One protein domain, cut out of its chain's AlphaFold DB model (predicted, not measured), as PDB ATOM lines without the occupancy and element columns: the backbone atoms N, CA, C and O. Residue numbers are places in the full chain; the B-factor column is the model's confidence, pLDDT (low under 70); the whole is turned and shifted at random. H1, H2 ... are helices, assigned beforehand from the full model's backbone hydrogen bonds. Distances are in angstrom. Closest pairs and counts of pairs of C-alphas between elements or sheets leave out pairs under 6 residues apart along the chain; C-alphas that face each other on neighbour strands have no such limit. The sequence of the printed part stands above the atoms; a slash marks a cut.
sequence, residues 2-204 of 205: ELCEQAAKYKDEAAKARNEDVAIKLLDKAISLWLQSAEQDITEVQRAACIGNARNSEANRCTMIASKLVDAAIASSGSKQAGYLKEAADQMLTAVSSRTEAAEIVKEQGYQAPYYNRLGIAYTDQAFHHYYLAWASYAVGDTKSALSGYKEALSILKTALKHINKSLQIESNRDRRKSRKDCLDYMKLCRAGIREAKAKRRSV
ATOM      1  N   GLU A   2     -65.751  -4.444 -62.739       84.44
ATOM      2  CA  GLU A   2     -65.844  -4.180 -61.287       84.44
ATOM      3  C   GLU A   2     -65.313  -5.309 -60.368       84.44
ATOM      4  O   GLU A   2     -64.601  -5.033 -59.402       84.44
ATOM      5  N   LEU A   3     -65.570  -6.589 -60.686       91.81
ATOM      6  CA  LEU A   3     -65.137  -7.712 -59.833       91.81
ATOM      7  C   LEU A   3     -63.613  -7.810 -59.732       91.81
ATOM      8  O   LEU A   3     -63.098  -7.923 -58.621       91.81
ATOM      9  N   CYS A   4     -62.929  -7.708 -60.884       89.69
ATOM     10  CA  CYS A   4     -61.469  -7.735 -61.062       89.69
ATOM     11  C   CYS A   4     -60.722  -6.600 -60.343       89.69
ATOM     12  O   CYS A   4     -59.524  -6.696 -60.123       89.69
ATOM     13  N   GLU A   5     -61.386  -5.510 -59.989       91.75
ATOM     14  CA  GLU A   5     -60.768  -4.427 -59.221       91.75
ATOM     15  C   GLU A   5     -61.042  -4.622 -57.731       91.75
ATOM     16  O   GLU A   5     -60.148  -4.492 -56.888       91.75
ATOM     17  N   GLN A   6     -62.269  -5.032 -57.403       95.88
ATOM     18  CA  GLN A   6     -62.693  -5.250 -56.030       95.88
ATOM     19  C   GLN A   6     -61.855  -6.317 -55.326       95.88
ATOM     20  O   GLN A   6     -61.448  -6.127 -54.178       95.88
ATOM     21  N   ALA A   7     -61.537  -7.423 -55.990       96.38
ATOM     22  CA  ALA A   7     -60.730  -8.440 -55.332       96.38
ATOM     23  C   ALA A   7     -59.231  -8.117 -55.257       96.38
ATOM     24  O   ALA A   7     -58.530  -8.669 -54.407       96.38
ATOM     25  N   ALA A   8     -58.746  -7.141 -56.029       95.31
ATOM     26  CA  ALA A   8     -57.371  -6.664 -55.959       95.31
ATOM     27  C   ALA A   8     -57.260  -5.791 -54.720       95.31
ATOM     28  O   ALA A   8     -56.343  -5.966 -53.921       95.31
ATOM     29  N   LYS A   9     -58.285  -4.965 -54.490       96.44
ATOM     30  CA  LYS A   9     -58.462  -4.231 -53.244       96.44
ATOM     31  C   LYS A   9     -58.501  -5.167 -52.033       96.44
ATOM     32  O   LYS A   9     -57.735  -4.949 -51.101       96.44
ATOM     33  N   TYR A  10     -59.300  -6.240 -52.054       97.81
ATOM     34  CA  TYR A  10     -59.322  -7.198 -50.937       97.81
ATOM     35  C   TYR A  10     -57.972  -7.884 -50.709       97.81
ATOM     36  O   TYR A  10     -57.546  -8.037 -49.565       97.81
ATOM     37  N   LYS A  11     -57.260  -8.260 -51.776       96.56
ATOM     38  CA  LYS A  11     -55.906  -8.817 -51.676       96.56
ATOM     39  C   LYS A  11     -54.917  -7.815 -51.062       96.56
ATOM     40  O   LYS A  11     -54.114  -8.196 -50.209       96.56
ATOM     41  N   ASP A  12     -54.973  -6.551 -51.467       95.44
ATOM     42  CA  ASP A  12     -54.105  -5.493 -50.943       95.44
ATOM     43  C   ASP A  12     -54.429  -5.143 -49.486       95.44
ATOM     44  O   ASP A  12     -53.526  -4.863 -48.695       95.44
ATOM     45  N   GLU A  13     -55.709  -5.170 -49.112       97.00
ATOM     46  CA  GLU A  13     -56.160  -5.038 -47.726       97.00
ATOM     47  C   GLU A  13     -55.685  -6.221 -46.879       97.00
ATOM     48  O   GLU A  13     -55.166  -6.009 -45.782       97.00
ATOM     49  N   ALA A  14     -55.762  -7.449 -47.403       96.69
ATOM     50  CA  ALA A  14     -55.250  -8.634 -46.722       96.69
ATOM     51  C   ALA A  14     -53.747  -8.518 -46.435       96.69
ATOM     52  O   ALA A  14     -53.306  -8.834 -45.335       96.69
ATOM     53  N   ALA A  15     -52.963  -7.993 -47.383       91.94
ATOM     54  CA  ALA A  15     -51.524  -7.784 -47.209       91.94
ATOM     55  C   ALA A  15     -51.168  -6.732 -46.137       91.94
ATOM     56  O   ALA A  15     -50.027  -6.687 -45.671       91.94
ATOM     57  N   LYS A  16     -52.121  -5.868 -45.764       94.25
ATOM     58  CA  LYS A  16     -51.973  -4.824 -44.734       94.25
ATOM     59  C   LYS A  16     -52.621  -5.215 -43.404       94.25
ATOM     60  O   LYS A  16     -52.423  -4.513 -42.409       94.25
ATOM     61  N   ALA A  17     -53.406  -6.289 -43.381       94.44
ATOM     62  CA  ALA A  17     -54.081  -6.753 -42.184       94.44
ATOM     63  C   ALA A  17     -53.047  -7.192 -41.139       94.44
ATOM     64  O   ALA A  17     -52.118  -7.940 -41.430       94.44
ATOM     65  N   ARG A  18     -53.216  -6.714 -39.902       89.62
ATOM     66  CA  ARG A  18     -52.365  -7.098 -38.761       89.62
ATOM     67  C   ARG A  18     -52.802  -8.397 -38.089       89.62
ATOM     68  O   ARG A  18     -52.129  -8.852 -37.180       89.62
ATOM     69  N   ASN A  19     -53.966  -8.910 -38.469       93.56
ATOM     70  CA  ASN A  19     -54.587 -10.085 -37.888       93.56
ATOM     71  C   ASN A  19     -54.794 -11.115 -39.002       93.56
ATOM     72  O   ASN A  19     -55.389 -10.801 -40.038       93.56
ATOM     73  N   GLU A  20     -54.315 -12.333 -38.773       93.62
ATOM     74  CA  GLU A  20     -54.316 -13.420 -39.745       93.62
ATOM     75  C   GLU A  20     -55.737 -13.863 -40.107       93.62
ATOM     76  O   GLU A  20     -56.001 -14.148 -41.270       93.62
ATOM     77  N   ASP A  21     -56.686 -13.867 -39.163       95.69
ATOM     78  CA  ASP A  21     -58.089 -14.209 -39.444       95.69
ATOM     79  C   ASP A  21     -58.755 -13.192 -40.366       95.69
ATOM     80  O   ASP A  21     -59.521 -13.553 -41.262       95.69
ATOM     81  N   VAL A  22     -58.449 -11.909 -40.171       97.00
ATOM     82  CA  VAL A  22     -58.912 -10.849 -41.069       97.00
ATOM     83  C   VAL A  22     -58.272 -11.019 -42.447       97.00
ATOM     84  O   VAL A  22     -58.986 -10.973 -43.449       97.00
ATOM     85  N   ALA A  23     -56.962 -11.281 -42.512       97.25
ATOM     86  CA  ALA A  23     -56.257 -11.516 -43.771       97.25
ATOM     87  C   ALA A  23     -56.835 -12.715 -44.545       97.25
ATOM     88  O   ALA A  23     -57.095 -12.600 -45.741       97.25
ATOM     89  N   ILE A  24     -57.096 -13.837 -43.865       98.12
ATOM     90  CA  ILE A  24     -57.682 -15.049 -44.459       98.12
ATOM     91  C   ILE A  24     -59.062 -14.745 -45.045       98.12
ATOM     92  O   ILE A  24     -59.286 -15.028 -46.218       98.12
ATOM     93  N   LYS A  25     -59.950 -14.084 -44.291       98.25
ATOM     94  CA  LYS A  25     -61.295 -13.728 -44.781       98.25
ATOM     95  C   LYS A  25     -61.254 -12.798 -45.994       98.25
ATOM     96  O   LYS A  25     -62.083 -12.916 -46.894       98.25
ATOM     97  N   LEU A  26     -60.320 -11.848 -46.016       98.44
ATOM     98  CA  LEU A  26     -60.130 -10.954 -47.159       98.44
ATOM     99  C   LEU A  26     -59.608 -11.722 -48.381       98.44
ATOM    100  O   LEU A  26     -60.081 -11.491 -49.491       98.44
ATOM    101  N   LEU A  27     -58.695 -12.677 -48.183       98.38
ATOM    102  CA  LEU A  27     -58.208 -13.548 -49.253       98.38
ATOM    103  C   LEU A  27     -59.302 -14.486 -49.775       98.38
ATOM    104  O   LEU A  27     -59.400 -14.643 -50.986       98.38
ATOM    105  N   ASP A  28     -60.161 -15.037 -48.914       98.50
ATOM    106  CA  ASP A  28     -61.316 -15.847 -49.331       98.50
ATOM    107  C   ASP A  28     -62.248 -15.049 -50.257       98.50
ATOM    108  O   ASP A  28     -62.626 -15.519 -51.333       98.50
ATOM    109  N   LYS A  29     -62.554 -13.794 -49.891       98.19
ATOM    110  CA  LYS A  29     -63.318 -12.875 -50.753       98.19
ATOM    111  C   LYS A  29     -62.588 -12.596 -52.065       98.19
ATOM    112  O   LYS A  29     -63.215 -12.607 -53.122       98.19
ATOM    113  N   ALA A  30     -61.276 -12.359 -52.001       98.19
ATOM    114  CA  ALA A  30     -60.466 -12.085 -53.180       98.19
ATOM    115  C   ALA A  30     -60.500 -13.251 -54.184       98.19
ATOM    116  O   ALA A  30     -60.742 -13.054 -55.372       98.19
ATOM    117  N   ILE A  31     -60.308 -14.473 -53.682       98.38
ATOM    118  CA  ILE A  31     -60.340 -15.712 -54.464       98.38
ATOM    119  C   ILE A  31     -61.712 -15.890 -55.115       98.38
ATOM    120  O   ILE A  31     -61.784 -16.107 -56.322       98.38
ATOM    121  N   SER A  32     -62.794 -15.753 -54.342       98.12
ATOM    122  CA  SER A  32     -64.157 -15.937 -54.849       98.12
ATOM    123  C   SER A  32     -64.475 -14.999 -56.015       98.12
ATOM    124  O   SER A  32     -64.955 -15.451 -57.051       98.12
ATOM    125  N   LEU A  33     -64.142 -13.714 -55.893       97.75
ATOM    126  CA  LEU A  33     -64.402 -12.723 -56.940       97.75
ATOM    127  C   LEU A  33     -63.536 -12.935 -58.190       97.75
ATOM    128  O   LEU A  33     -64.003 -12.689 -59.300       97.75
ATOM    129  N   TRP A  34     -62.291 -13.406 -58.045       97.38
ATOM    130  CA  TRP A  34     -61.462 -13.781 -59.198       97.38
ATOM    131  C   TRP A  34     -62.056 -14.948 -59.968       97.38
ATOM    132  O   TRP A  34     -62.108 -14.900 -61.194       97.38
ATOM    133  N   LEU A  35     -62.522 -15.977 -59.260       97.00
ATOM    134  CA  LEU A  35     -63.147 -17.137 -59.886       97.00
ATOM    135  C   LEU A  35     -64.472 -16.755 -60.559       97.00
ATOM    136  O   LEU A  35     -64.661 -17.078 -61.725       97.00
ATOM    137  N   GLN A  36     -65.315 -15.955 -59.900       96.69
ATOM    138  CA  GLN A  36     -66.534 -15.417 -60.512       96.69
ATOM    139  C   GLN A  36     -66.232 -14.594 -61.765       96.69
ATOM    140  O   GLN A  36     -66.916 -14.720 -62.776       96.69
ATOM    141  N   SER A  37     -65.187 -13.760 -61.734       94.62
ATOM    142  CA  SER A  37     -64.788 -13.003 -62.917       94.62
ATOM    143  C   SER A  37     -64.298 -13.912 -64.046       94.62
ATOM    144  O   SER A  37     -64.506 -13.572 -65.204       94.62
ATOM    145  N   ALA A  38     -63.664 -15.047 -63.735       93.50
ATOM    146  CA  ALA A  38     -63.191 -16.015 -64.726       93.50
ATOM    147  C   ALA A  38     -64.337 -16.735 -65.466       93.50
ATOM    148  O   ALA A  38     -64.149 -17.177 -66.603       93.50
ATOM    149  N   GLU A  39     -65.509 -16.826 -64.835       93.19
ATOM    150  CA  GLU A  39     -66.732 -17.436 -65.374       93.19
ATOM    151  C   GLU A  39     -67.560 -16.478 -66.247       93.19
ATOM    152  O   GLU A  39     -68.479 -16.917 -66.936       93.19
ATOM    153  N   GLN A  40     -67.243 -15.179 -66.248       92.38
ATOM    154  CA  GLN A  40     -67.919 -14.190 -67.093       92.38
ATOM    155  C   GLN A  40     -67.527 -14.327 -68.574       92.38
ATOM    156  O   GLN A  40     -66.550 -14.995 -68.930       92.38
ATOM    157  N   ASP A  41     -68.283 -13.648 -69.443       87.81
ATOM    158  CA  ASP A  41     -67.937 -13.491 -70.858       87.81
ATOM    159  C   ASP A  41     -66.762 -12.509 -71.006       87.81
ATOM    160  O   ASP A  41     -66.921 -11.299 -71.173       87.81
ATOM    161  N   ILE A  42     -65.558 -13.044 -70.818       90.44
ATOM    162  CA  ILE A  42     -64.282 -12.337 -70.907       90.44
ATOM    163  C   ILE A  42     -63.334 -13.094 -71.831       90.44
ATOM    164  O   ILE A  42     -63.496 -14.287 -72.092       90.44
ATOM    165  N   THR A  43     -62.293 -12.408 -72.298       92.62
ATOM    166  CA  THR A  43     -61.284 -13.039 -73.156       92.62
ATOM    167  C   THR A  43     -60.519 -14.136 -72.408       92.62
ATOM    168  O   THR A  43     -60.342 -14.073 -71.189       92.62
ATOM    169  N   GLU A  44     -59.989 -15.118 -73.139       92.19
ATOM    170  CA  GLU A  44     -59.186 -16.206 -72.564       92.19
ATOM    171  C   GLU A  44     -57.970 -15.686 -71.776       92.19
ATOM    172  O   GLU A  44     -57.674 -16.167 -70.683       92.19
ATOM    173  N   VAL A  45     -57.328 -14.622 -72.268       91.50
ATOM    174  CA  VAL A  45     -56.211 -13.954 -71.583       91.50
ATOM    175  C   VAL A  45     -56.649 -13.379 -70.233       91.50
ATOM    176  O   VAL A  45     -55.959 -13.558 -69.225       91.50
ATOM    177  N   GLN A  46     -57.806 -12.713 -70.185       91.88
ATOM    178  CA  GLN A  46     -58.359 -12.172 -68.940       91.88
ATOM    179  C   GLN A  46     -58.774 -13.291 -67.981       91.88
ATOM    180  O   GLN A  46     -58.506 -13.194 -66.782       91.88
ATOM    181  N   ARG A  47     -59.365 -14.376 -68.496       94.25
ATOM    182  CA  ARG A  47     -59.727 -15.558 -67.705       94.25
ATOM    183  C   ARG A  47     -58.498 -16.177 -67.051       94.25
ATOM    184  O   ARG A  47     -58.487 -16.368 -65.835       94.25
ATOM    185  N   ALA A  48     -57.440 -16.413 -67.824       94.56
ATOM    186  CA  ALA A  48     -56.176 -16.929 -67.314       94.56
ATOM    187  C   ALA A  48     -55.587 -16.003 -66.237       94.56
ATOM    188  O   ALA A  48     -55.179 -16.471 -65.175       94.56
ATOM    189  N   ALA A  49     -55.616 -14.680 -66.444       93.62
ATOM    190  CA  ALA A  49     -55.152 -13.719 -65.442       93.62
ATOM    191  C   ALA A  49     -55.952 -13.797 -64.126       93.62
ATOM    192  O   ALA A  49     -55.354 -13.779 -63.045       93.62
ATOM    193  N   CYS A  50     -57.280 -13.933 -64.200       95.56
ATOM    194  CA  CYS A  50     -58.141 -14.114 -63.029       95.56
ATOM    195  C   CYS A  50     -57.780 -15.394 -62.265       95.56
ATOM    196  O   CYS A  50     -57.524 -15.340 -61.061       95.56
ATOM    197  N   ILE A  51     -57.658 -16.522 -62.970       96.75
ATOM    198  CA  ILE A  51     -57.274 -17.814 -62.381       96.75
ATOM    199  C   ILE A  51     -55.888 -17.719 -61.732       96.75
ATOM    200  O   ILE A  51     -55.712 -18.097 -60.574       96.75
ATOM    201  N   GLY A  52     -54.904 -17.137 -62.421       97.06
ATOM    202  CA  GLY A  52     -53.552 -16.972 -61.884       97.06
ATOM    203  C   GLY A  52     -53.513 -16.096 -60.632       97.06
ATOM    204  O   GLY A  52     -52.761 -16.373 -59.693       97.06
ATOM    205  N   ASN A  53     -54.343 -15.056 -60.571       97.06
ATOM    206  CA  ASN A  53     -54.470 -14.234 -59.373       97.06
ATOM    207  C   ASN A  53     -55.218 -14.957 -58.242       97.06
ATOM    208  O   ASN A  53     -54.866 -14.749 -57.074       97.06
ATOM    209  N   ALA A  54     -56.196 -15.817 -58.554       98.19
ATOM    210  CA  ALA A  54     -56.896 -16.656 -57.575       98.19
ATOM    211  C   ALA A  54     -55.919 -17.629 -56.926       98.19
ATOM    212  O   ALA A  54     -55.764 -17.617 -55.708       98.19
ATOM    213  N   ARG A  55     -55.149 -18.352 -57.740       98.44
ATOM    214  CA  ARG A  55     -54.106 -19.275 -57.283       98.44
ATOM    215  C   ARG A  55     -53.031 -18.599 -56.440       98.44
ATOM    216  O   ARG A  55     -52.657 -19.095 -55.380       98.44
ATOM    217  N   ASN A  56     -52.574 -17.411 -56.834       97.69
ATOM    218  CA  ASN A  56     -51.629 -16.664 -56.005       97.69
ATOM    219  C   ASN A  56     -52.245 -16.229 -54.659       97.69
ATOM    220  O   ASN A  56     -51.538 -16.143 -53.655       97.69
ATOM    221  N   SER A  57     -53.543 -15.920 -54.629       98.25
ATOM    222  CA  SER A  57     -54.251 -15.531 -53.399       98.25
ATOM    223  C   SER A  57     -54.524 -16.738 -52.497       98.25
ATOM    224  O   SER A  57     -54.369 -16.629 -51.284       98.25
ATOM    225  N   GLU A  58     -54.819 -17.900 -53.077       98.62
ATOM    226  CA  GLU A  58     -54.915 -19.190 -52.386       98.62
ATOM    227  C   GLU A  58     -53.589 -19.553 -51.708       98.62
ATOM    228  O   GLU A  58     -53.562 -19.846 -50.513       98.62
ATOM    229  N   ALA A  59     -52.469 -19.408 -52.420       98.50
ATOM    230  CA  ALA A  59     -51.153 -19.630 -51.836       98.50
ATOM    231  C   ALA A  59     -50.878 -18.680 -50.656       98.50
ATOM    232  O   ALA A  59     -50.375 -19.097 -49.615       98.50
ATOM    233  N   ASN A  60     -51.247 -17.397 -50.776       97.81
ATOM    234  CA  ASN A  60     -51.129 -16.443 -49.668       97.81
ATOM    235  C   ASN A  60     -52.026 -16.833 -48.480       97.81
ATOM    236  O   ASN A  60     -51.605 -16.736 -47.328       97.81
ATOM    237  N   ARG A  61     -53.238 -17.322 -48.739       98.56
ATOM    238  CA  ARG A  61     -54.164 -17.773 -47.697       98.56
ATOM    239  C   ARG A  61     -53.579 -18.950 -46.919       98.56
ATOM    240  O   ARG A  61     -53.549 -18.900 -45.691       98.56
ATOM    241  N   CYS A  62     -53.033 -19.948 -47.611       98.56
ATOM    242  CA  CYS A  62     -52.317 -21.059 -46.982       98.56
ATOM    243  C   CYS A  62     -51.133 -20.574 -46.131       98.56
ATOM    244  O   CYS A  62     -50.943 -21.065 -45.019       98.56
ATOM    245  N   THR A  63     -50.388 -19.554 -46.581       97.75
ATOM    246  CA  THR A  63     -49.304 -18.974 -45.763       97.75
ATOM    247  C   THR A  63     -49.791 -18.315 -44.472       97.75
ATOM    248  O   THR A  63     -49.135 -18.456 -43.444       97.75
ATOM    249  N   MET A  64     -50.960 -17.665 -44.480       97.69
ATOM    250  CA  MET A  64     -51.549 -17.098 -43.259       97.69
ATOM    251  C   MET A  64     -52.015 -18.194 -42.294       97.69
ATOM    252  O   MET A  64     -51.766 -18.099 -41.095       97.69
ATOM    253  N   ILE A  65     -52.631 -19.265 -42.807       98.44
ATOM    254  CA  ILE A  65     -53.046 -20.411 -41.982       98.44
ATOM    255  C   ILE A  65     -51.824 -21.075 -41.339       98.44
ATOM    256  O   ILE A  65     -51.826 -21.327 -40.134       98.44
ATOM    257  N   ALA A  66     -50.760 -21.305 -42.111       98.38
ATOM    258  CA  ALA A  66     -49.512 -21.840 -41.578       98.38
ATOM    259  C   ALA A  66     -48.916 -20.935 -40.492       98.38
ATOM    260  O   ALA A  66     -48.481 -21.447 -39.466       98.38
ATOM    261  N   SER A  67     -48.944 -19.609 -40.671       96.94
ATOM    262  CA  SER A  67     -48.477 -18.659 -39.650       96.94
ATOM    263  C   SER A  67     -49.219 -18.841 -38.325       96.94
ATOM    264  O   SER A  67     -48.585 -19.000 -37.287       96.94
ATOM    265  N   LYS A  68     -50.554 -18.946 -38.359       97.25
ATOM    266  CA  LYS A  68     -51.359 -19.205 -37.153       97.25
ATOM    267  C   LYS A  68     -50.994 -20.522 -36.469       97.25
ATOM    268  O   LYS A  68     -50.942 -20.602 -35.243       97.25
ATOM    269  N   LEU A  69     -50.770 -21.570 -37.260       98.38
ATOM    270  CA  LEU A  69     -50.357 -22.876 -36.746       98.38
ATOM    271  C   LEU A  69     -48.964 -22.800 -36.111       98.38
ATOM    272  O   LEU A  69     -48.735 -23.398 -35.063       98.38
ATOM    273  N   VAL A  70     -48.052 -22.015 -36.688       97.88
ATOM    274  CA  VAL A  70     -46.731 -21.754 -36.105       97.88
ATOM    275  C   VAL A  70     -46.846 -21.002 -34.779       97.88
ATOM    276  O   VAL A  70     -46.178 -21.391 -33.823       97.88
ATOM    277  N   ASP A  71     -47.721 -20.005 -34.656       97.12
ATOM    278  CA  ASP A  71     -47.942 -19.311 -33.380       97.12
ATOM    279  C   ASP A  71     -48.477 -20.265 -32.301       97.12
ATOM    280  O   ASP A  71     -47.980 -20.294 -31.171       97.12
ATOM    281  N   ALA A  72     -49.427 -21.134 -32.665       97.81
ATOM    282  CA  ALA A  72     -49.920 -22.186 -31.776       97.81
ATOM    283  C   ALA A  72     -48.821 -23.200 -31.399       97.81
ATOM    284  O   ALA A  72     -48.772 -23.681 -30.260       97.81
ATOM    285  N   ALA A  73     -47.913 -23.504 -32.331       98.12
ATOM    286  CA  ALA A  73     -46.758 -24.359 -32.099       98.12
ATOM    287  C   ALA A  73     -45.736 -23.722 -31.148       98.12
ATOM    288  O   ALA A  73     -45.175 -24.426 -30.311       98.12
ATOM    289  N   ILE A  74     -45.498 -22.410 -31.249       97.75
ATOM    290  CA  ILE A  74     -44.617 -21.655 -30.341       97.75
ATOM    291  C   ILE A  74     -45.190 -21.645 -28.921       97.75
ATOM    292  O   ILE A  74     -44.443 -21.801 -27.959       97.75
ATOM    293  N   ALA A  75     -46.513 -21.535 -28.788       97.25
ATOM    294  CA  ALA A  75     -47.219 -21.613 -27.509       97.25
ATOM    295  C   ALA A  75     -47.347 -23.047 -26.945       97.25
ATOM    296  O   ALA A  75     -47.984 -23.255 -25.911       97.25
ATOM    297  N   SER A  76     -46.777 -24.046 -27.623       97.12
ATOM    298  CA  SER A  76     -46.870 -25.466 -27.275       97.12
ATOM    299  C   SER A  76     -45.482 -26.113 -27.180       97.12
ATOM    300  O   SER A  76     -44.467 -25.524 -27.543       97.12
ATOM    301  N   SER A  77     -45.421 -27.368 -26.730       96.44
ATOM    302  CA  SER A  77     -44.178 -28.149 -26.677       96.44
ATOM    303  C   SER A  77     -44.398 -29.617 -27.043       96.44
ATOM    304  O   SER A  77     -45.529 -30.113 -27.044       96.44
ATOM    305  N   GLY A  78     -43.308 -30.330 -27.337       96.00
ATOM    306  CA  GLY A  78     -43.321 -31.778 -27.544       96.00
ATOM    307  C   GLY A  78     -44.206 -32.213 -28.714       96.00
ATOM    308  O   GLY A  78     -44.179 -31.620 -29.792       96.00
ATOM    309  N   SER A  79     -45.016 -33.251 -28.495       97.12
ATOM    310  CA  SER A  79     -45.906 -33.814 -29.518       97.12
ATOM    311  C   SER A  79     -46.964 -32.826 -30.014       97.12
ATOM    312  O   SER A  79     -47.248 -32.801 -31.209       97.12
ATOM    313  N   LYS A  80     -47.507 -31.972 -29.134       98.12
ATOM    314  CA  LYS A  80     -48.508 -30.961 -29.509       98.12
ATOM    315  C   LYS A  80     -47.914 -29.902 -30.440       98.12
ATOM    316  O   LYS A  80     -48.498 -29.599 -31.474       98.12
ATOM    317  N   GLN A  81     -46.720 -29.400 -30.112       98.50
ATOM    318  CA  GLN A  81     -45.967 -28.501 -30.994       98.50
ATOM    319  C   GLN A  81     -45.682 -29.157 -32.351       98.50
ATOM    320  O   GLN A  81     -45.893 -28.542 -33.392       98.50
ATOM    321  N   ALA A  82     -45.246 -30.417 -32.345       98.38
ATOM    322  CA  ALA A  82     -44.978 -31.152 -33.574       98.38
ATOM    323  C   ALA A  82     -46.230 -31.362 -34.441       98.38
ATOM    324  O   ALA A  82     -46.112 -31.346 -35.663       98.38
ATOM    325  N   GLY A  83     -47.410 -31.536 -33.836       98.69
ATOM    326  CA  GLY A  83     -48.688 -31.624 -34.548       98.69
ATOM    327  C   GLY A  83     -48.980 -30.363 -35.359       98.69
ATOM    328  O   GLY A  83     -49.068 -30.433 -36.583       98.69
ATOM    329  N   TYR A  84     -48.994 -29.199 -34.702       98.75
ATOM    330  CA  TYR A  84     -49.229 -27.919 -35.380       98.75
ATOM    331  C   TYR A  84     -48.207 -27.627 -36.487       98.75
ATOM    332  O   TYR A  84     -48.569 -27.126 -37.547       98.75
ATOM    333  N   LEU A  85     -46.932 -27.970 -36.278       98.75
ATOM    334  CA  LEU A  85     -45.888 -27.773 -37.289       98.75
ATOM    335  C   LEU A  85     -46.070 -28.672 -38.517       98.75
ATOM    336  O   LEU A  85     -45.759 -28.245 -39.626       98.75
ATOM    337  N   LYS A  86     -46.577 -29.898 -38.347       98.75
ATOM    338  CA  LYS A  86     -46.907 -30.772 -39.481       98.75
ATOM    339  C   LYS A  86     -48.071 -30.206 -40.285       98.75
ATOM    340  O   LYS A  86     -47.946 -30.076 -41.495       98.75
ATOM    341  N   GLU A  87     -49.129 -29.759 -39.614       98.75
ATOM    342  CA  GLU A  87     -50.251 -29.097 -40.289       98.75
ATOM    343  C   GLU A  87     -49.796 -27.822 -41.022       98.75
ATOM    344  O   GLU A  87     -50.202 -27.573 -42.157       98.75
ATOM    345  N   ALA A  88     -48.895 -27.032 -40.424       98.75
ATOM    346  CA  ALA A  88     -48.307 -25.865 -41.083       98.75
ATOM    347  C   ALA A  88     -47.487 -26.263 -42.323       98.75
ATOM    348  O   ALA A  88     -47.541 -25.581 -43.349       98.75
ATOM    349  N   ALA A  89     -46.748 -27.374 -42.253       98.75
ATOM    350  CA  ALA A  89     -46.004 -27.915 -43.386       98.75
ATOM    351  C   ALA A  89     -46.928 -28.360 -44.530       98.75
ATOM    352  O   ALA A  89     -46.586 -28.148 -45.695       98.75
ATOM    353  N   ASP A  90     -48.091 -28.931 -44.219       98.69
ATOM    354  CA  ASP A  90     -49.082 -29.329 -45.222       98.69
ATOM    355  C   ASP A  90     -49.683 -28.103 -45.920       98.69
ATOM    356  O   ASP A  90     -49.774 -28.068 -47.148       98.69
ATOM    357  N   GLN A  91     -49.978 -27.035 -45.167       98.69
ATOM    358  CA  GLN A  91     -50.404 -25.757 -45.752       98.69
ATOM    359  C   GLN A  91     -49.344 -25.165 -46.687       98.69
ATOM    360  O   GLN A  91     -49.679 -24.628 -47.744       98.69
ATOM    361  N   MET A  92     -48.059 -25.274 -46.336       98.69
ATOM    362  CA  MET A  92     -46.975 -24.837 -47.223       98.69
ATOM    363  C   MET A  92     -46.941 -25.645 -48.514       98.69
ATOM    364  O   MET A  92     -46.765 -25.064 -49.580       98.69
ATOM    365  N   LEU A  93     -47.163 -26.959 -48.446       98.12
ATOM    366  CA  LEU A  93     -47.209 -27.801 -49.636       98.12
ATOM    367  C   LEU A  93     -48.375 -27.416 -50.562       98.12
ATOM    368  O   LEU A  93     -48.179 -27.308 -51.771       98.12
ATOM    369  N   THR A  94     -49.554 -27.113 -50.011       98.38
ATOM    370  CA  THR A  94     -50.670 -26.554 -50.795       98.38
ATOM    371  C   THR A  94     -50.293 -25.214 -51.432       98.38
ATOM    372  O   THR A  94     -50.554 -24.999 -52.616       98.38
ATOM    373  N   ALA A  95     -49.617 -24.331 -50.688       98.50
ATOM    374  CA  ALA A  95     -49.167 -23.044 -51.211       98.50
ATOM    375  C   ALA A  95     -48.189 -23.194 -52.391       98.50
ATOM    376  O   ALA A  95     -48.281 -22.422 -53.348       98.50
ATOM    377  N   VAL A  96     -47.297 -24.196 -52.360       98.50
ATOM    378  CA  VAL A  96     -46.375 -24.508 -53.468       98.50
ATOM    379  C   VAL A  96     -47.146 -24.807 -54.750       98.50
ATOM    380  O   VAL A  96     -46.838 -24.213 -55.787       98.50
ATOM    381  N   SER A  97     -48.143 -25.693 -54.687       98.19
ATOM    382  CA  SER A  97     -48.938 -26.085 -55.857       98.19
ATOM    383  C   SER A  97     -49.639 -24.876 -56.472       98.19
ATOM    384  O   SER A  97     -49.383 -24.541 -57.631       98.19
ATOM    385  N   SER A  98     -50.414 -24.131 -55.675       98.38
ATOM    386  CA  SER A  98     -51.136 -22.952 -56.167       98.38
ATOM    387  C   SER A  98     -50.181 -21.879 -56.708       98.38
ATOM    388  O   SER A  98     -50.442 -21.258 -57.738       98.38
ATOM    389  N   ARG A  99     -49.032 -21.651 -56.063       97.69
ATOM    390  CA  ARG A  99     -48.083 -20.623 -56.511       97.69
ATOM    391  C   ARG A  99     -47.319 -21.022 -57.773       97.69
ATOM    392  O   ARG A  99     -46.989 -20.142 -58.569       97.69
ATOM    393  N   THR A 100     -47.083 -22.315 -57.978       98.25
ATOM    394  CA  THR A 100     -46.483 -22.853 -59.207       98.25
ATOM    395  C   THR A 100     -47.452 -22.739 -60.381       98.25
ATOM    396  O   THR A 100     -47.065 -22.217 -61.423       98.25
ATOM    397  N   GLU A 101     -48.727 -23.101 -60.198       98.06
ATOM    398  CA  GLU A 101     -49.773 -22.878 -61.212       98.06
ATOM    399  C   GLU A 101     -49.872 -21.393 -61.590       98.06
ATOM    400  O   GLU A 101     -49.841 -21.021 -62.763       98.06
ATOM    401  N   ALA A 102     -49.891 -20.509 -60.587       97.81
ATOM    402  CA  ALA A 102     -49.880 -19.071 -60.818       97.81
ATOM    403  C   ALA A 102     -48.616 -18.593 -61.557       97.81
ATOM    404  O   ALA A 102     -48.668 -17.566 -62.236       97.81
ATOM    405  N   ALA A 103     -47.475 -19.269 -61.399       97.69
ATOM    406  CA  ALA A 103     -46.241 -18.939 -62.104       97.69
ATOM    407  C   ALA A 103     -46.338 -19.316 -63.590       97.69
ATOM    408  O   ALA A 103     -46.023 -18.486 -64.442       97.69
ATOM    409  N   GLU A 104     -46.812 -20.516 -63.919       97.81
ATOM    410  CA  GLU A 104     -46.929 -20.948 -65.319       97.81
ATOM    411  C   GLU A 104     -47.917 -20.072 -66.106       97.81
ATOM    412  O   GLU A 104     -47.586 -19.631 -67.204       97.81
ATOM    413  N   ILE A 105     -49.029 -19.645 -65.496       96.56
ATOM    414  CA  ILE A 105     -49.972 -18.707 -66.133       96.56
ATOM    415  C   ILE A 105     -49.294 -17.384 -66.536       96.56
ATOM    416  O   ILE A 105     -49.499 -16.880 -67.638       96.56
ATOM    417  N   VAL A 106     -48.460 -16.790 -65.671       95.25
ATOM    418  CA  VAL A 106     -47.780 -15.527 -66.036       95.25
ATOM    419  C   VAL A 106     -46.677 -15.733 -67.064       95.25
ATOM    420  O   VAL A 106     -46.377 -14.812 -67.822       95.25
ATOM    421  N   LYS A 107     -46.080 -16.925 -67.114       96.50
ATOM    422  CA  LYS A 107     -45.108 -17.294 -68.144       96.50
ATOM    423  C   LYS A 107     -45.778 -17.432 -69.508       96.50
ATOM    424  O   LYS A 107     -45.241 -16.897 -70.472       96.50
ATOM    425  N   GLU A 108     -46.941 -18.079 -69.582       95.00
ATOM    426  CA  GLU A 108     -47.748 -18.193 -70.808       95.00
ATOM    427  C   GLU A 108     -48.161 -16.818 -71.348       95.00
ATOM    428  O   GLU A 108     -48.155 -16.588 -72.553       95.00
ATOM    429  N   GLN A 109     -48.410 -15.861 -70.453       92.62
ATOM    430  CA  GLN A 109     -48.691 -14.465 -70.802       92.62
ATOM    431  C   GLN A 109     -47.438 -13.639 -71.166       92.62
ATOM    432  O   GLN A 109     -47.541 -12.440 -71.415       92.62
ATOM    433  N   GLY A 110     -46.243 -14.241 -71.174       94.75
ATOM    434  CA  GLY A 110     -44.986 -13.581 -71.543       94.75
ATOM    435  C   GLY A 110     -44.313 -12.771 -70.427       94.75
ATOM    436  O   GLY A 110     -43.256 -12.172 -70.645       94.75
ATOM    437  N   TYR A 111     -44.853 -12.767 -69.206       95.19
ATOM    438  CA  TYR A 111     -44.322 -11.987 -68.086       95.19
ATOM    439  C   TYR A 111     -43.176 -12.711 -67.358       95.19
ATOM    440  O   TYR A 111     -43.343 -13.296 -66.283       95.19
ATOM    441  N   GLN A 112     -41.962 -12.614 -67.907       96.81
ATOM    442  CA  GLN A 112     -40.786 -13.319 -67.376       96.81
ATOM    443  C   GLN A 112     -40.378 -12.903 -65.950       96.81
ATOM    444  O   GLN A 112     -40.067 -13.763 -65.123       96.81
ATOM    445  N   ALA A 113     -40.358 -11.603 -65.627       96.75
ATOM    446  CA  ALA A 113     -39.979 -11.161 -64.281       96.75
ATOM    447  C   ALA A 113     -40.975 -11.649 -63.208       96.75
ATOM    448  O   ALA A 113     -40.524 -12.247 -62.222       96.75
ATOM    449  N   PRO A 114     -42.303 -11.481 -63.377       96.12
ATOM    450  CA  PRO A 114     -43.299 -12.091 -62.497       96.12
ATOM    451  C   PRO A 114     -43.189 -13.615 -62.389       96.12
ATOM    452  O   PRO A 114     -43.281 -14.127 -61.273       96.12
ATOM    453  N   TYR A 115     -42.928 -14.323 -63.494       97.69
ATOM    454  CA  TYR A 115     -42.724 -15.776 -63.488       97.69
ATOM    455  C   TYR A 115     -41.613 -16.196 -62.523       97.69
ATOM    456  O   TYR A 115     -41.857 -16.933 -61.566       97.69
ATOM    457  N   TYR A 116     -40.401 -15.669 -62.717       98.25
ATOM    458  CA  TYR A 116     -39.266 -16.026 -61.870       98.25
ATOM    459  C   TYR A 116     -39.460 -15.606 -60.409       98.25
ATOM    460  O   TYR A 116     -38.973 -16.292 -59.510       98.25
ATOM    461  N   ASN A 117     -40.187 -14.513 -60.148       97.56
ATOM    462  CA  ASN A 117     -40.503 -14.127 -58.775       97.56
ATOM    463  C   ASN A 117     -41.445 -15.141 -58.115       97.56
ATOM    464  O   ASN A 117     -41.169 -15.592 -57.008       97.56
ATOM    465  N   ARG A 118     -42.537 -15.520 -58.795       97.31
ATOM    466  CA  ARG A 118     -43.509 -16.495 -58.275       97.31
ATOM    467  C   ARG A 118     -42.865 -17.855 -58.052       97.31
ATOM    468  O   ARG A 118     -43.060 -18.427 -56.987       97.31
ATOM    469  N   LEU A 119     -42.028 -18.308 -58.984       97.88
ATOM    470  CA  LEU A 119     -41.276 -19.551 -58.835       97.88
ATOM    471  C   LEU A 119     -40.307 -19.489 -57.643       97.88
ATOM    472  O   LEU A 119     -40.238 -20.415 -56.842       97.88
ATOM    473  N   GLY A 120     -39.602 -18.368 -57.467       98.19
ATOM    474  CA  GLY A 120     -38.741 -18.147 -56.306       98.19
ATOM    475  C   GLY A 120     -39.489 -18.177 -54.969       98.19
ATOM    476  O   GLY A 120     -38.996 -18.751 -53.998       98.19
ATOM    477  N   ILE A 121     -40.694 -17.606 -54.918       98.06
ATOM    478  CA  ILE A 121     -41.552 -17.684 -53.731       98.06
ATOM    479  C   ILE A 121     -42.063 -19.121 -53.538       98.06
ATOM    480  O   ILE A 121     -41.939 -19.618 -52.430       98.06
ATOM    481  N   ALA A 122     -42.499 -19.826 -54.590       98.38
ATOM    482  CA  ALA A 122     -42.930 -21.230 -54.506       98.38
ATOM    483  C   ALA A 122     -41.845 -22.138 -53.899       98.38
ATOM    484  O   ALA A 122     -42.106 -22.907 -52.977       98.38
ATOM    485  N   TYR A 123     -40.587 -21.986 -54.327       98.62
ATOM    486  CA  TYR A 123     -39.465 -22.683 -53.688       98.62
ATOM    487  C   TYR A 123     -39.239 -22.245 -52.233       98.62
ATOM    488  O   TYR A 123     -38.780 -23.038 -51.414       98.62
ATOM    489  N   THR A 124     -39.551 -20.997 -51.882       98.50
ATOM    490  CA  THR A 124     -39.498 -20.540 -50.486       98.50
ATOM    491  C   THR A 124     -40.555 -21.250 -49.636       98.50
ATOM    492  O   THR A 124     -40.225 -21.714 -48.547       98.50
ATOM    493  N   ASP A 125     -41.782 -21.428 -50.135       98.44
ATOM    494  CA  ASP A 125     -42.814 -22.205 -49.428       98.44
ATOM    495  C   ASP A 125     -42.422 -23.679 -49.311       98.44
ATOM    496  O   ASP A 125     -42.556 -24.280 -48.247       98.44
ATOM    497  N   GLN A 126     -41.848 -24.253 -50.371       98.69
ATOM    498  CA  GLN A 126     -41.341 -25.623 -50.339       98.69
ATOM    499  C   GLN A 126     -40.242 -25.778 -49.280       98.69
ATOM    500  O   GLN A 126     -40.206 -26.760 -48.540       98.69
ATOM    501  N   ALA A 127     -39.354 -24.792 -49.154       98.75
ATOM    502  CA  ALA A 127     -38.368 -24.794 -48.084       98.75
ATOM    503  C   ALA A 127     -39.022 -24.712 -46.698       98.75
ATOM    504  O   ALA A 127     -38.558 -25.387 -45.777       98.75
ATOM    505  N   PHE A 128     -40.101 -23.941 -46.540       98.56
ATOM    506  CA  PHE A 128     -40.848 -23.883 -45.287       98.56
ATOM    507  C   PHE A 128     -41.539 -25.191 -44.929       98.56
ATOM    508  O   PHE A 128     -41.502 -25.571 -43.763       98.56
ATOM    509  N   HIS A 129     -42.079 -25.921 -45.906       98.69
ATOM    510  CA  HIS A 129     -42.583 -27.276 -45.688       98.69
ATOM    511  C   HIS A 129     -41.518 -28.152 -45.001       98.69
ATOM    512  O   HIS A 129     -41.740 -28.683 -43.910       98.69
ATOM    513  N   HIS A 130     -40.307 -28.219 -45.565       98.75
ATOM    514  CA  HIS A 130     -39.215 -28.990 -44.963       98.75
ATOM    515  C   HIS A 130     -38.730 -28.412 -43.629       98.75
ATOM    516  O   HIS A 130     -38.372 -29.169 -42.725       98.75
ATOM    517  N   TYR A 131     -38.717 -27.086 -43.484       98.69
ATOM    518  CA  TYR A 131     -38.323 -26.419 -42.246       98.69
ATOM    519  C   TYR A 131     -39.285 -26.739 -41.094       98.69
ATOM    520  O   TYR A 131     -38.832 -27.053 -39.992       98.69
ATOM    521  N   TYR A 132     -40.596 -26.704 -41.333       98.75
ATOM    522  CA  TYR A 132     -41.593 -27.017 -40.313       98.75
ATOM    523  C   TYR A 132     -41.583 -28.498 -39.943       98.75
ATOM    524  O   TYR A 132     -41.608 -28.812 -38.755       98.75
ATOM    525  N   LEU A 133     -41.410 -29.413 -40.906       98.75
ATOM    526  CA  LEU A 133     -41.190 -30.831 -40.593       98.75
ATOM    527  C   LEU A 133     -39.917 -31.049 -39.765       98.75
ATOM    528  O   LEU A 133     -39.924 -31.815 -38.802       98.75
ATOM    529  N   ALA A 134     -38.832 -30.343 -40.094       98.69
ATOM    530  CA  ALA A 134     -37.593 -30.406 -39.328       98.69
ATOM    531  C   ALA A 134     -37.791 -29.934 -37.883       98.69
ATOM    532  O   ALA A 134     -37.316 -30.576 -36.944       98.69
ATOM    533  N   TRP A 135     -38.523 -28.836 -37.701       98.50
ATOM    534  CA  TRP A 135     -38.860 -28.323 -36.380       98.50
ATOM    535  C   TRP A 135     -39.787 -29.281 -35.621       98.50
ATOM    536  O   TRP A 135     -39.552 -29.547 -34.445       98.50
ATOM    537  N   ALA A 136     -40.759 -29.900 -36.292       98.69
ATOM    538  CA  ALA A 136     -41.619 -30.915 -35.691       98.69
ATOM    539  C   ALA A 136     -40.805 -32.113 -35.173       98.69
ATOM    540  O   ALA A 136     -40.988 -32.538 -34.033       98.69
ATOM    541  N   SER A 137     -39.860 -32.624 -35.972       98.56
ATOM    542  CA  SER A 137     -38.926 -33.671 -35.540       98.56
ATOM    543  C   SER A 137     -38.080 -33.224 -34.349       98.56
ATOM    544  O   SER A 137     -37.905 -33.980 -33.394       98.56
ATOM    545  N   TYR A 138     -37.586 -31.984 -34.369       97.50
ATOM    546  CA  TYR A 138     -36.794 -31.439 -33.271       97.50
ATOM    547  C   TYR A 138     -37.595 -31.360 -31.963       97.50
ATOM    548  O   TYR A 138     -37.072 -31.723 -30.908       97.50
ATOM    549  N   ALA A 139     -38.866 -30.955 -32.037       97.31
ATOM    550  CA  ALA A 139     -39.766 -30.837 -30.890       97.31
ATOM    551  C   ALA A 139     -39.995 -32.175 -30.165       97.31
ATOM    552  O   ALA A 139     -40.155 -32.191 -28.946       97.31
ATOM    553  N   VAL A 140     -39.949 -33.299 -30.888       97.44
ATOM    554  CA  VAL A 140     -40.067 -34.658 -30.319       97.44
ATOM    555  C   VAL A 140     -38.717 -35.335 -30.063       97.44
ATOM    556  O   VAL A 140     -38.666 -36.523 -29.757       97.44
ATOM    557  N   GLY A 141     -37.608 -34.599 -30.178       95.69
ATOM    558  CA  GLY A 141     -36.265 -35.106 -29.885       95.69
ATOM    559  C   GLY A 141     -35.590 -35.876 -31.024       95.69
ATOM    560  O   GLY A 141     -34.446 -36.307 -30.863       95.69
ATOM    561  N   ASP A 142     -36.214 -35.991 -32.201       96.94
ATOM    562  CA  ASP A 142     -35.586 -36.583 -33.386       96.94
ATOM    563  C   ASP A 142     -34.644 -35.578 -34.070       96.94
ATOM    564  O   ASP A 142     -34.920 -34.964 -35.107       96.94
ATOM    565  N   THR A 143     -33.470 -35.415 -33.461       96.38
ATOM    566  CA  THR A 143     -32.421 -34.505 -33.942       96.38
ATOM    567  C   THR A 143     -31.819 -34.926 -35.286       96.38
ATOM    568  O   THR A 143     -31.249 -34.085 -35.988       96.38
ATOM    569  N   LYS A 144     -31.924 -36.206 -35.677       96.81
ATOM    570  CA  LYS A 144     -31.394 -36.703 -36.954       96.81
ATOM    571  C   LYS A 144     -32.273 -36.224 -38.104       96.81
ATOM    572  O   LYS A 144     -31.741 -35.621 -39.041       96.81
ATOM    573  N   SER A 145     -33.582 -36.446 -38.008       97.50
ATOM    574  CA  SER A 145     -34.541 -35.993 -39.019       97.50
ATOM    575  C   SER A 145     -34.602 -34.469 -39.075       97.50
ATOM    576  O   SER A 145     -34.528 -33.904 -40.165       97.50
ATOM    577  N   ALA A 146     -34.573 -33.794 -37.919       98.31
ATOM    578  CA  ALA A 146     -34.495 -32.335 -37.853       98.31
ATOM    579  C   ALA A 146     -33.281 -31.776 -38.616       98.31
ATOM    580  O   ALA A 146     -33.407 -30.894 -39.465       98.31
ATOM    581  N   LEU A 147     -32.085 -32.324 -38.368       98.31
ATOM    582  CA  LEU A 147     -30.872 -31.884 -39.059       98.31
ATOM    583  C   LEU A 147     -30.960 -32.096 -40.577       98.31
ATOM    584  O   LEU A 147     -30.457 -31.261 -41.333       98.31
ATOM    585  N   SER A 148     -31.544 -33.212 -41.014       98.44
ATOM    586  CA  SER A 148     -31.741 -33.489 -42.438       98.44
ATOM    587  C   SER A 148     -32.699 -32.478 -43.064       98.44
ATOM    588  O   SER A 148     -32.348 -31.842 -44.056       98.44
ATOM    589  N   GLY A 149     -33.856 -32.248 -42.439       98.62
ATOM    590  CA  GLY A 149     -34.867 -31.325 -42.949       98.62
ATOM    591  C   GLY A 149     -34.384 -29.872 -43.015       98.62
ATOM    592  O   GLY A 149     -34.569 -29.219 -44.037       98.62
ATOM    593  N   TYR A 150     -33.658 -29.371 -42.006       98.81
ATOM    594  CA  TYR A 150     -33.103 -28.009 -42.074       98.81
ATOM    595  C   TYR A 150     -32.043 -27.839 -43.172       98.81
ATOM    596  O   TYR A 150     -31.909 -26.755 -43.745       98.81
ATOM    597  N   LYS A 151     -31.264 -28.888 -43.473       98.75
ATOM    598  CA  LYS A 151     -30.318 -28.867 -44.601       98.75
ATOM    599  C   LYS A 151     -31.045 -28.854 -45.939       98.75
ATOM    600  O   LYS A 151     -30.621 -28.107 -46.820       98.75
ATOM    601  N   GLU A 152     -32.109 -29.641 -46.061       98.75
ATOM    602  CA  GLU A 152     -32.935 -29.688 -47.265       98.75
ATOM    603  C   GLU A 152     -33.589 -28.327 -47.525       98.75
ATOM    604  O   GLU A 152     -33.369 -27.727 -48.575       98.75
ATOM    605  N   ALA A 153     -34.243 -27.750 -46.511       98.81
ATOM    606  CA  ALA A 153     -34.809 -26.403 -46.579       98.81
ATOM    607  C   ALA A 153     -33.764 -25.353 -47.007       98.81
ATOM    608  O   ALA A 153     -34.012 -24.537 -47.895       98.81
ATOM    609  N   LEU A 154     -32.550 -25.400 -46.441       98.81
ATOM    610  CA  LEU A 154     -31.465 -24.494 -46.835       98.81
ATOM    611  C   LEU A 154     -31.013 -24.702 -48.289       98.81
ATOM    612  O   LEU A 154     -30.618 -23.735 -48.944       98.81
ATOM    613  N   SER A 155     -31.008 -25.943 -48.780       98.75
ATOM    614  CA  SER A 155     -30.681 -26.263 -50.171       98.75
ATOM    615  C   SER A 155     -31.708 -25.643 -51.117       98.75
ATOM    616  O   SER A 155     -31.342 -24.892 -52.023       98.75
ATOM    617  N   ILE A 156     -32.991 -25.853 -50.827       98.81
ATOM    618  CA  ILE A 156     -34.114 -25.330 -51.607       98.81
ATOM    619  C   ILE A 156     -34.115 -23.796 -51.616       98.81
ATOM    620  O   ILE A 156     -34.255 -23.189 -52.678       98.81
ATOM    621  N   LEU A 157     -33.836 -23.142 -50.482       98.81
ATOM    622  CA  LEU A 157     -33.731 -21.677 -50.424       98.81
ATOM    623  C   LEU A 157     -32.623 -21.110 -51.320       98.81
ATOM    624  O   LEU A 157     -32.738 -19.990 -51.812       98.81
ATOM    625  N   LYS A 158     -31.542 -21.859 -51.582       98.69
ATOM    626  CA  LYS A 158     -30.536 -21.418 -52.563       98.69
ATOM    627  C   LYS A 158     -31.110 -21.418 -53.978       98.69
ATOM    628  O   LYS A 158     -30.766 -20.534 -54.760       98.69
ATOM    629  N   THR A 159     -31.966 -22.383 -54.307       98.56
ATOM    630  CA  THR A 159     -32.685 -22.427 -55.587       98.56
ATOM    631  C   THR A 159     -33.707 -21.297 -55.674       98.56
ATOM    632  O   THR A 159     -33.683 -20.548 -56.651       98.56
ATOM    633  N   ALA A 160     -34.494 -21.069 -54.617       98.62
ATOM    634  CA  ALA A 160     -35.393 -19.918 -54.504       98.62
ATOM    635  C   ALA A 160     -34.661 -18.598 -54.792       98.62
ATOM    636  O   ALA A 160     -35.061 -17.822 -55.662       98.62
ATOM    637  N   LEU A 161     -33.516 -18.383 -54.135       98.62
ATOM    638  CA  LEU A 161     -32.711 -17.175 -54.294       98.62
ATOM    639  C   LEU A 161     -32.221 -16.972 -55.736       98.62
ATOM    640  O   LEU A 161     -32.167 -15.833 -56.202       98.62
ATOM    641  N   LYS A 162     -31.874 -18.045 -56.463       98.56
ATOM    642  CA  LYS A 162     -31.491 -17.953 -57.882       98.56
ATOM    643  C   LYS A 162     -32.644 -17.416 -58.732       98.56
ATOM    644  O   LYS A 162     -32.423 -16.492 -59.514       98.56
ATOM    645  N   HIS A 163     -33.857 -17.936 -58.547       98.38
ATOM    646  CA  HIS A 163     -35.039 -17.466 -59.275       98.38
ATOM    647  C   HIS A 163     -35.394 -16.016 -58.923       98.38
ATOM    648  O   HIS A 163     -35.587 -15.198 -59.820       98.38
ATOM    649  N   ILE A 164     -35.362 -15.649 -57.638       98.25
ATOM    650  CA  ILE A 164     -35.624 -14.267 -57.207       98.25
ATOM    651  C   ILE A 164     -34.581 -13.300 -57.791       98.25
ATOM    652  O   ILE A 164     -34.931 -12.233 -58.297       98.25
ATOM    653  N   ASN A 165     -33.296 -13.670 -57.780       98.19
ATOM    654  CA  ASN A 165     -32.248 -12.849 -58.386       98.19
ATOM    655  C   ASN A 165     -32.437 -12.719 -59.904       98.19
ATOM    656  O   ASN A 165     -32.246 -11.629 -60.437       98.19
ATOM    657  N   LYS A 166     -32.851 -13.789 -60.596       98.19
ATOM    658  CA  LYS A 166     -33.169 -13.727 -62.029       98.19
ATOM    659  C   LYS A 166     -34.331 -12.769 -62.301       98.19
ATOM    660  O   LYS A 166     -34.237 -11.959 -63.215       98.19
ATOM    661  N   SER A 167     -35.378 -12.807 -61.478       97.88
ATOM    662  CA  SER A 167     -36.489 -11.853 -61.559       97.88
ATOM    663  C   SER A 167     -36.014 -10.402 -61.405       97.88
ATOM    664  O   SER A 167     -36.348  -9.554 -62.227       97.88
ATOM    665  N   LEU A 168     -35.164 -10.130 -60.407       97.69
ATOM    666  CA  LEU A 168     -34.592  -8.800 -60.159       97.69
ATOM    667  C   LEU A 168     -33.682  -8.292 -61.282       97.69
ATOM    668  O   LEU A 168     -33.604  -7.081 -61.478       97.69
ATOM    669  N   GLN A 169     -32.979  -9.192 -61.972       97.81
ATOM    670  CA  GLN A 169     -32.155  -8.850 -63.135       97.81
ATOM    671  C   GLN A 169     -33.006  -8.425 -64.331       97.81
ATOM    672  O   GLN A 169     -32.593  -7.543 -65.073       97.81
ATOM    673  N   ILE A 170     -34.167  -9.058 -64.520       97.44
ATOM    674  CA  ILE A 170     -35.095  -8.705 -65.600       97.44
ATOM    675  C   ILE A 170     -35.786  -7.382 -65.270       97.44
ATOM    676  O   ILE A 170     -35.849  -6.491 -66.107       97.44
ATOM    677  N   GLU A 171     -36.294  -7.240 -64.044       95.94
ATOM    678  CA  GLU A 171     -37.018  -6.043 -63.634       95.94
ATOM    679  C   GLU A 171     -36.879  -5.819 -62.121       95.94
ATOM    680  O   GLU A 171     -37.381  -6.584 -61.290       95.94
ATOM    681  N   SER A 172     -36.215  -4.734 -61.726       93.00
ATOM    682  CA  SER A 172     -36.041  -4.400 -60.310       93.00
ATOM    683  C   SER A 172     -37.281  -3.697 -59.763       93.00
ATOM    684  O   SER A 172     -37.647  -2.630 -60.241       93.00
ATOM    685  N   ASN A 173     -37.897  -4.243 -58.712       94.62
ATOM    686  CA  ASN A 173     -38.952  -3.550 -57.971       94.62
ATOM    687  C   ASN A 173     -38.845  -3.804 -56.455       94.62
ATOM    688  O   ASN A 173     -38.060  -4.641 -55.991       94.62
ATOM    689  N   ARG A 174     -39.621  -3.048 -55.671       94.00
ATOM    690  CA  ARG A 174     -39.624  -3.135 -54.203       94.00
ATOM    691  C   ARG A 174     -40.023  -4.527 -53.705       94.00
ATOM    692  O   ARG A 174     -39.377  -5.039 -52.794       94.00
ATOM    693  N   ASP A 175     -41.023  -5.144 -54.323       90.44
ATOM    694  CA  ASP A 175     -41.569  -6.427 -53.873       90.44
ATOM    695  C   ASP A 175     -40.586  -7.578 -54.081       90.44
ATOM    696  O   ASP A 175     -40.330  -8.345 -53.160       90.44
ATOM    697  N   ARG A 176     -39.921  -7.647 -55.237       93.88
ATOM    698  CA  ARG A 176     -38.875  -8.641 -55.524       93.88
ATOM    699  C   ARG A 176     -37.664  -8.460 -54.604       93.88
ATOM    700  O   ARG A 176     -37.058  -9.437 -54.162       93.88
ATOM    701  N   ARG A 177     -37.305  -7.212 -54.262       96.31
ATOM    702  CA  ARG A 177     -36.247  -6.935 -53.267       96.31
ATOM    703  C   ARG A 177     -36.656  -7.421 -51.878       96.31
ATOM    704  O   ARG A 177     -35.809  -7.963 -51.168       96.31
ATOM    705  N   LYS A 178     -37.932  -7.261 -51.513       95.44
ATOM    706  CA  LYS A 178     -38.497  -7.825 -50.283       95.44
ATOM    707  C   LYS A 178     -38.423  -9.355 -50.307       95.44
ATOM    708  O   LYS A 178     -37.804  -9.910 -49.413       95.44
ATOM    709  N   SER A 179     -38.886 -10.019 -51.369       94.75
ATOM    710  CA  SER A 179     -38.777 -11.481 -51.514       94.75
ATOM    711  C   SER A 179     -37.335 -11.978 -51.377       94.75
ATOM    712  O   SER A 179     -37.078 -12.976 -50.706       94.75
ATOM    713  N   ARG A 180     -36.360 -11.259 -51.952       98.06
ATOM    714  CA  ARG A 180     -34.932 -11.581 -51.791       98.06
ATOM    715  C   ARG A 180     -34.486 -11.474 -50.336       98.06
ATOM    716  O   ARG A 180     -33.752 -12.341 -49.867       98.06
ATOM    717  N   LYS A 181     -34.879 -10.401 -49.646       97.94
ATOM    718  CA  LYS A 181     -34.562 -10.197 -48.231       97.94
ATOM    719  C   LYS A 181     -35.156 -11.321 -47.381       97.94
ATOM    720  O   LYS A 181     -34.406 -11.952 -46.644       97.94
ATOM    721  N   ASP A 182     -36.442 -11.608 -47.559       95.44
ATOM    722  CA  ASP A 182     -37.160 -12.643 -46.812       95.44
ATOM    723  C   ASP A 182     -36.489 -14.012 -47.019       95.44
ATOM    724  O   ASP A 182     -36.115 -14.677 -46.055       95.44
ATOM    725  N   CYS A 183     -36.173 -14.376 -48.270       98.00
ATOM    726  CA  CYS A 183     -35.433 -15.599 -48.588       98.00
ATOM    727  C   CYS A 183     -34.077 -15.677 -47.861       98.00
ATOM    728  O   CYS A 183     -33.723 -16.725 -47.318       98.00
ATOM    729  N   LEU A 184     -33.304 -14.586 -47.829       98.31
ATOM    730  CA  LEU A 184     -32.014 -14.546 -47.132       98.31
ATOM    731  C   LEU A 184     -32.169 -14.681 -45.613       98.31
ATOM    732  O   LEU A 184     -31.340 -15.338 -44.977       98.31
ATOM    733  N   ASP A 185     -33.205 -14.080 -45.037       98.00
ATOM    734  CA  ASP A 185     -33.504 -14.188 -43.612       98.00
ATOM    735  C   ASP A 185     -33.921 -15.623 -43.248       98.00
ATOM    736  O   ASP A 185     -33.386 -16.195 -42.294       98.00
ATOM    737  N   TYR A 186     -34.715 -16.295 -44.082       97.25
ATOM    738  CA  TYR A 186     -35.057 -17.710 -43.889       97.25
ATOM    739  C   TYR A 186     -33.853 -18.646 -44.019       97.25
ATOM    740  O   TYR A 186     -33.721 -19.618 -43.268       97.25
ATOM    741  N   MET A 187     -32.888 -18.322 -44.885       98.69
ATOM    742  CA  MET A 187     -31.624 -19.065 -44.923       98.69
ATOM    743  C   MET A 187     -30.846 -18.930 -43.607       98.69
ATOM    744  O   MET A 187     -30.110 -19.848 -43.238       98.69
ATOM    745  N   LYS A 188     -30.953 -17.800 -42.892       98.38
ATOM    746  CA  LYS A 188     -30.346 -17.650 -41.558       98.38
ATOM    747  C   LYS A 188     -31.064 -18.532 -40.536       98.38
ATOM    748  O   LYS A 188     -30.370 -19.208 -39.776       98.38
ATOM    749  N   LEU A 189     -32.399 -18.603 -40.575       97.06
ATOM    750  CA  LEU A 189     -33.187 -19.496 -39.711       97.06
ATOM    751  C   LEU A 189     -32.799 -20.966 -39.908       97.06
ATOM    752  O   LEU A 189     -32.507 -21.663 -38.937       97.06
ATOM    753  N   CYS A 190     -32.680 -21.430 -41.156       98.31
ATOM    754  CA  CYS A 190     -32.255 -22.806 -41.436       98.31
ATOM    755  C   CYS A 190     -30.843 -23.090 -40.899       98.31
ATOM    756  O   CYS A 190     -30.586 -24.139 -40.311       98.31
ATOM    757  N   ARG A 191     -29.906 -22.142 -41.054       98.62
ATOM    758  CA  ARG A 191     -28.550 -22.276 -40.492       98.62
ATOM    759  C   ARG A 191     -28.561 -22.329 -38.963       98.62
ATOM    760  O   ARG A 191     -27.751 -23.063 -38.398       98.62
ATOM    761  N   ALA A 192     -29.439 -21.574 -38.302       98.12
ATOM    762  CA  ALA A 192     -29.620 -21.646 -36.854       98.12
ATOM    763  C   ALA A 192     -30.124 -23.035 -36.432       98.12
ATOM    764  O   ALA A 192     -29.426 -23.704 -35.670       98.12
ATOM    765  N   GLY A 193     -31.200 -23.533 -37.052       97.50
ATOM    766  CA  GLY A 193     -31.732 -24.877 -36.784       97.50
ATOM    767  C   GLY A 193     -30.704 -25.996 -37.005       97.50
ATOM    768  O   GLY A 193     -30.569 -26.903 -36.186       97.50
ATOM    769  N   ILE A 194     -29.875 -25.902 -38.056       98.44
ATOM    770  CA  ILE A 194     -28.757 -26.840 -38.284       98.44
ATOM    771  C   ILE A 194     -27.754 -26.821 -37.123       98.44
ATOM    772  O   ILE A 194     -27.250 -27.878 -36.733       98.44
ATOM    773  N   ARG A 195     -27.399 -25.636 -36.606       97.94
ATOM    774  CA  ARG A 195     -26.444 -25.506 -35.494       97.94
ATOM    775  C   ARG A 195     -27.018 -26.100 -34.212       97.94
ATOM    776  O   ARG A 195     -26.323 -26.882 -33.568       97.94
ATOM    777  N   GLU A 196     -28.272 -25.798 -33.900       96.06
ATOM    778  CA  GLU A 196     -28.968 -26.309 -32.716       96.06
ATOM    779  C   GLU A 196     -29.107 -27.833 -32.746       96.06
ATOM    780  O   GLU A 196     -28.679 -28.514 -31.811       96.06
ATOM    781  N   ALA A 197     -29.581 -28.399 -33.862       95.75
ATOM    782  CA  ALA A 197     -29.707 -29.847 -34.018       95.75
ATOM    783  C   ALA A 197     -28.350 -30.569 -33.893       95.75
ATOM    784  O   ALA A 197     -28.258 -31.638 -33.284       95.75
ATOM    785  N   LYS A 198     -27.265 -29.979 -34.422       95.75
ATOM    786  CA  LYS A 198     -25.901 -30.515 -34.252       95.75
ATOM    787  C   LYS A 198     -25.427 -30.455 -32.803       95.75
ATOM    788  O   LYS A 198     -24.817 -31.419 -32.346       95.75
ATOM    789  N   ALA A 199     -25.663 -29.342 -32.109       93.94
ATOM    790  CA  ALA A 199     -25.257 -29.166 -30.719       93.94
ATOM    791  C   ALA A 199     -25.961 -30.183 -29.814       93.94
ATOM    792  O   ALA A 199     -25.294 -30.922 -29.092       93.94
ATOM    793  N   LYS A 200     -27.284 -30.319 -29.950       91.75
ATOM    794  CA  LYS A 200     -28.076 -31.261 -29.152       91.75
ATOM    795  C   LYS A 200     -27.703 -32.723 -29.400       91.75
ATOM    796  O   LYS A 200     -27.703 -33.535 -28.486       91.75
ATOM    797  N   ARG A 201     -27.305 -33.070 -30.625       87.12
ATOM    798  CA  ARG A 201     -26.802 -34.416 -30.935       87.12
ATOM    799  C   ARG A 201     -25.428 -34.704 -30.315       87.12
ATOM    800  O   ARG A 201     -25.112 -35.865 -30.074       87.12
ATOM    801  N   ARG A 202     -24.596 -33.681 -30.095       85.62
ATOM    802  CA  ARG A 202     -23.295 -33.829 -29.421       85.62
ATOM    803  C   ARG A 202     -23.439 -33.976 -27.909       85.62
ATOM    804  O   ARG A 202     -22.624 -34.669 -27.334       85.62
ATOM    805  N   SER A 203     -24.452 -33.364 -27.299       79.00
ATOM    806  CA  SER A 203     -24.684 -33.443 -25.849       79.00
ATOM    807  C   SER A 203     -25.347 -34.744 -25.379       79.00
ATOM    808  O   SER A 203     -25.456 -34.960 -24.181       79.00
ATOM    809  N   VAL A 204     -25.852 -35.571 -26.301       71.94
ATOM    810  CA  VAL A 204     -26.493 -36.876 -26.015       71.94
ATOM    811  C   VAL A 204     -25.518 -38.045 -26.268       71.94
ATOM    812  O   VAL A 204     -25.879 -39.205 -26.097       71.94
TER     813      VAL A 204
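Overview. This is residues 2 to 204 of the 205 residues of an uncharacterized protein of ANME-2 cluster archaeon (UniProt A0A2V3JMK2). Seven helices stand side by side in chain order as one curved layer, each folding back along the one before it; H3, H4, H5 and H6 make its long middle, and its two ends turn toward the same side, with the short H1 folded back on H2 toward H3, and H7 packed on H6 and H5. The whole is all helix, a bundle of neighbouring helices H1 to H7 that goes up and down, each running against the one before it. The printed part has 203 residues, with seven named helices and no named strand. It is compact, with a radius of gyration of the C-alphas of 18.1 A, yet elongated in outline, spanning 65 by 35 by 24 A.

Arrangement. The longest helices by residues, H3, residues 44 to 74, and H4, residues 78 to 108, form a hairpin and touch at a shallow tilt of 16 degrees, opposite ways; their closest C-alphas, those of Ala 59 and Ala 95, are 4.0 A apart. H4 touches the hub H5, residues 112 to 139, at a shallow tilt of 12 degrees, with the C-alphas of Ala 82 and Ala 136 the closest, 4.0 A apart. H3 and H5 are near each other. H5 touches H6, residues 143 to 170, opposite ways, with the C-alphas of Ala 134 and Ala 146 the closest, 3.9 A apart. H7, residues 174 to 202, touches H6 most closely at the C-alphas of Tyr 150 and Cys 190, 5.3 A apart. H7 also touches H5, running the same way at a shallow tilt of 23 degrees, and the closest C-alphas, those of Asn 117 and Arg 176, are 6.6 A apart. H2, residues 20 to 38, touches H3, with the C-alphas of Ala 38 and Arg 47 the closest, 4.6 A apart. H1, residues 2 to 16, touches H2, with the C-alphas of Ala 7 and Ala 30 the closest, 4.2 A apart. H1 and H3 are close but not clearly touching. H1 and H7 are apart. Every O i to N i+4 pair is within hydrogen-bond range in H2, H3, H5, H6 and H7, as are 10 of 11 in H1 and 26 of 27 in H4.

Along the chain. H3 is 45.0 A from first to last C-alpha, H4 45.6 A, H7 42.7 A, H6 40.9 A and H5 40.5 A; H2 is 26.6 A and H1 21.6 A. H1 begins at C-alpha 2, (-65.844, -4.180, -61.287). H4 begins at C-alpha 78, (-43.321, -31.778, -27.544). H7 ends at C-alpha 202, (-23.295, -33.829, -29.421).

Size, cuts and confidence. The two C-alphas farthest apart, those of Asp 41 and Ser 203, are 65.5 A apart. The printed part has no cut, and its six links between helices are tight. The mean pLDDT of the printed part is 96.6, and no printed residue is under 70.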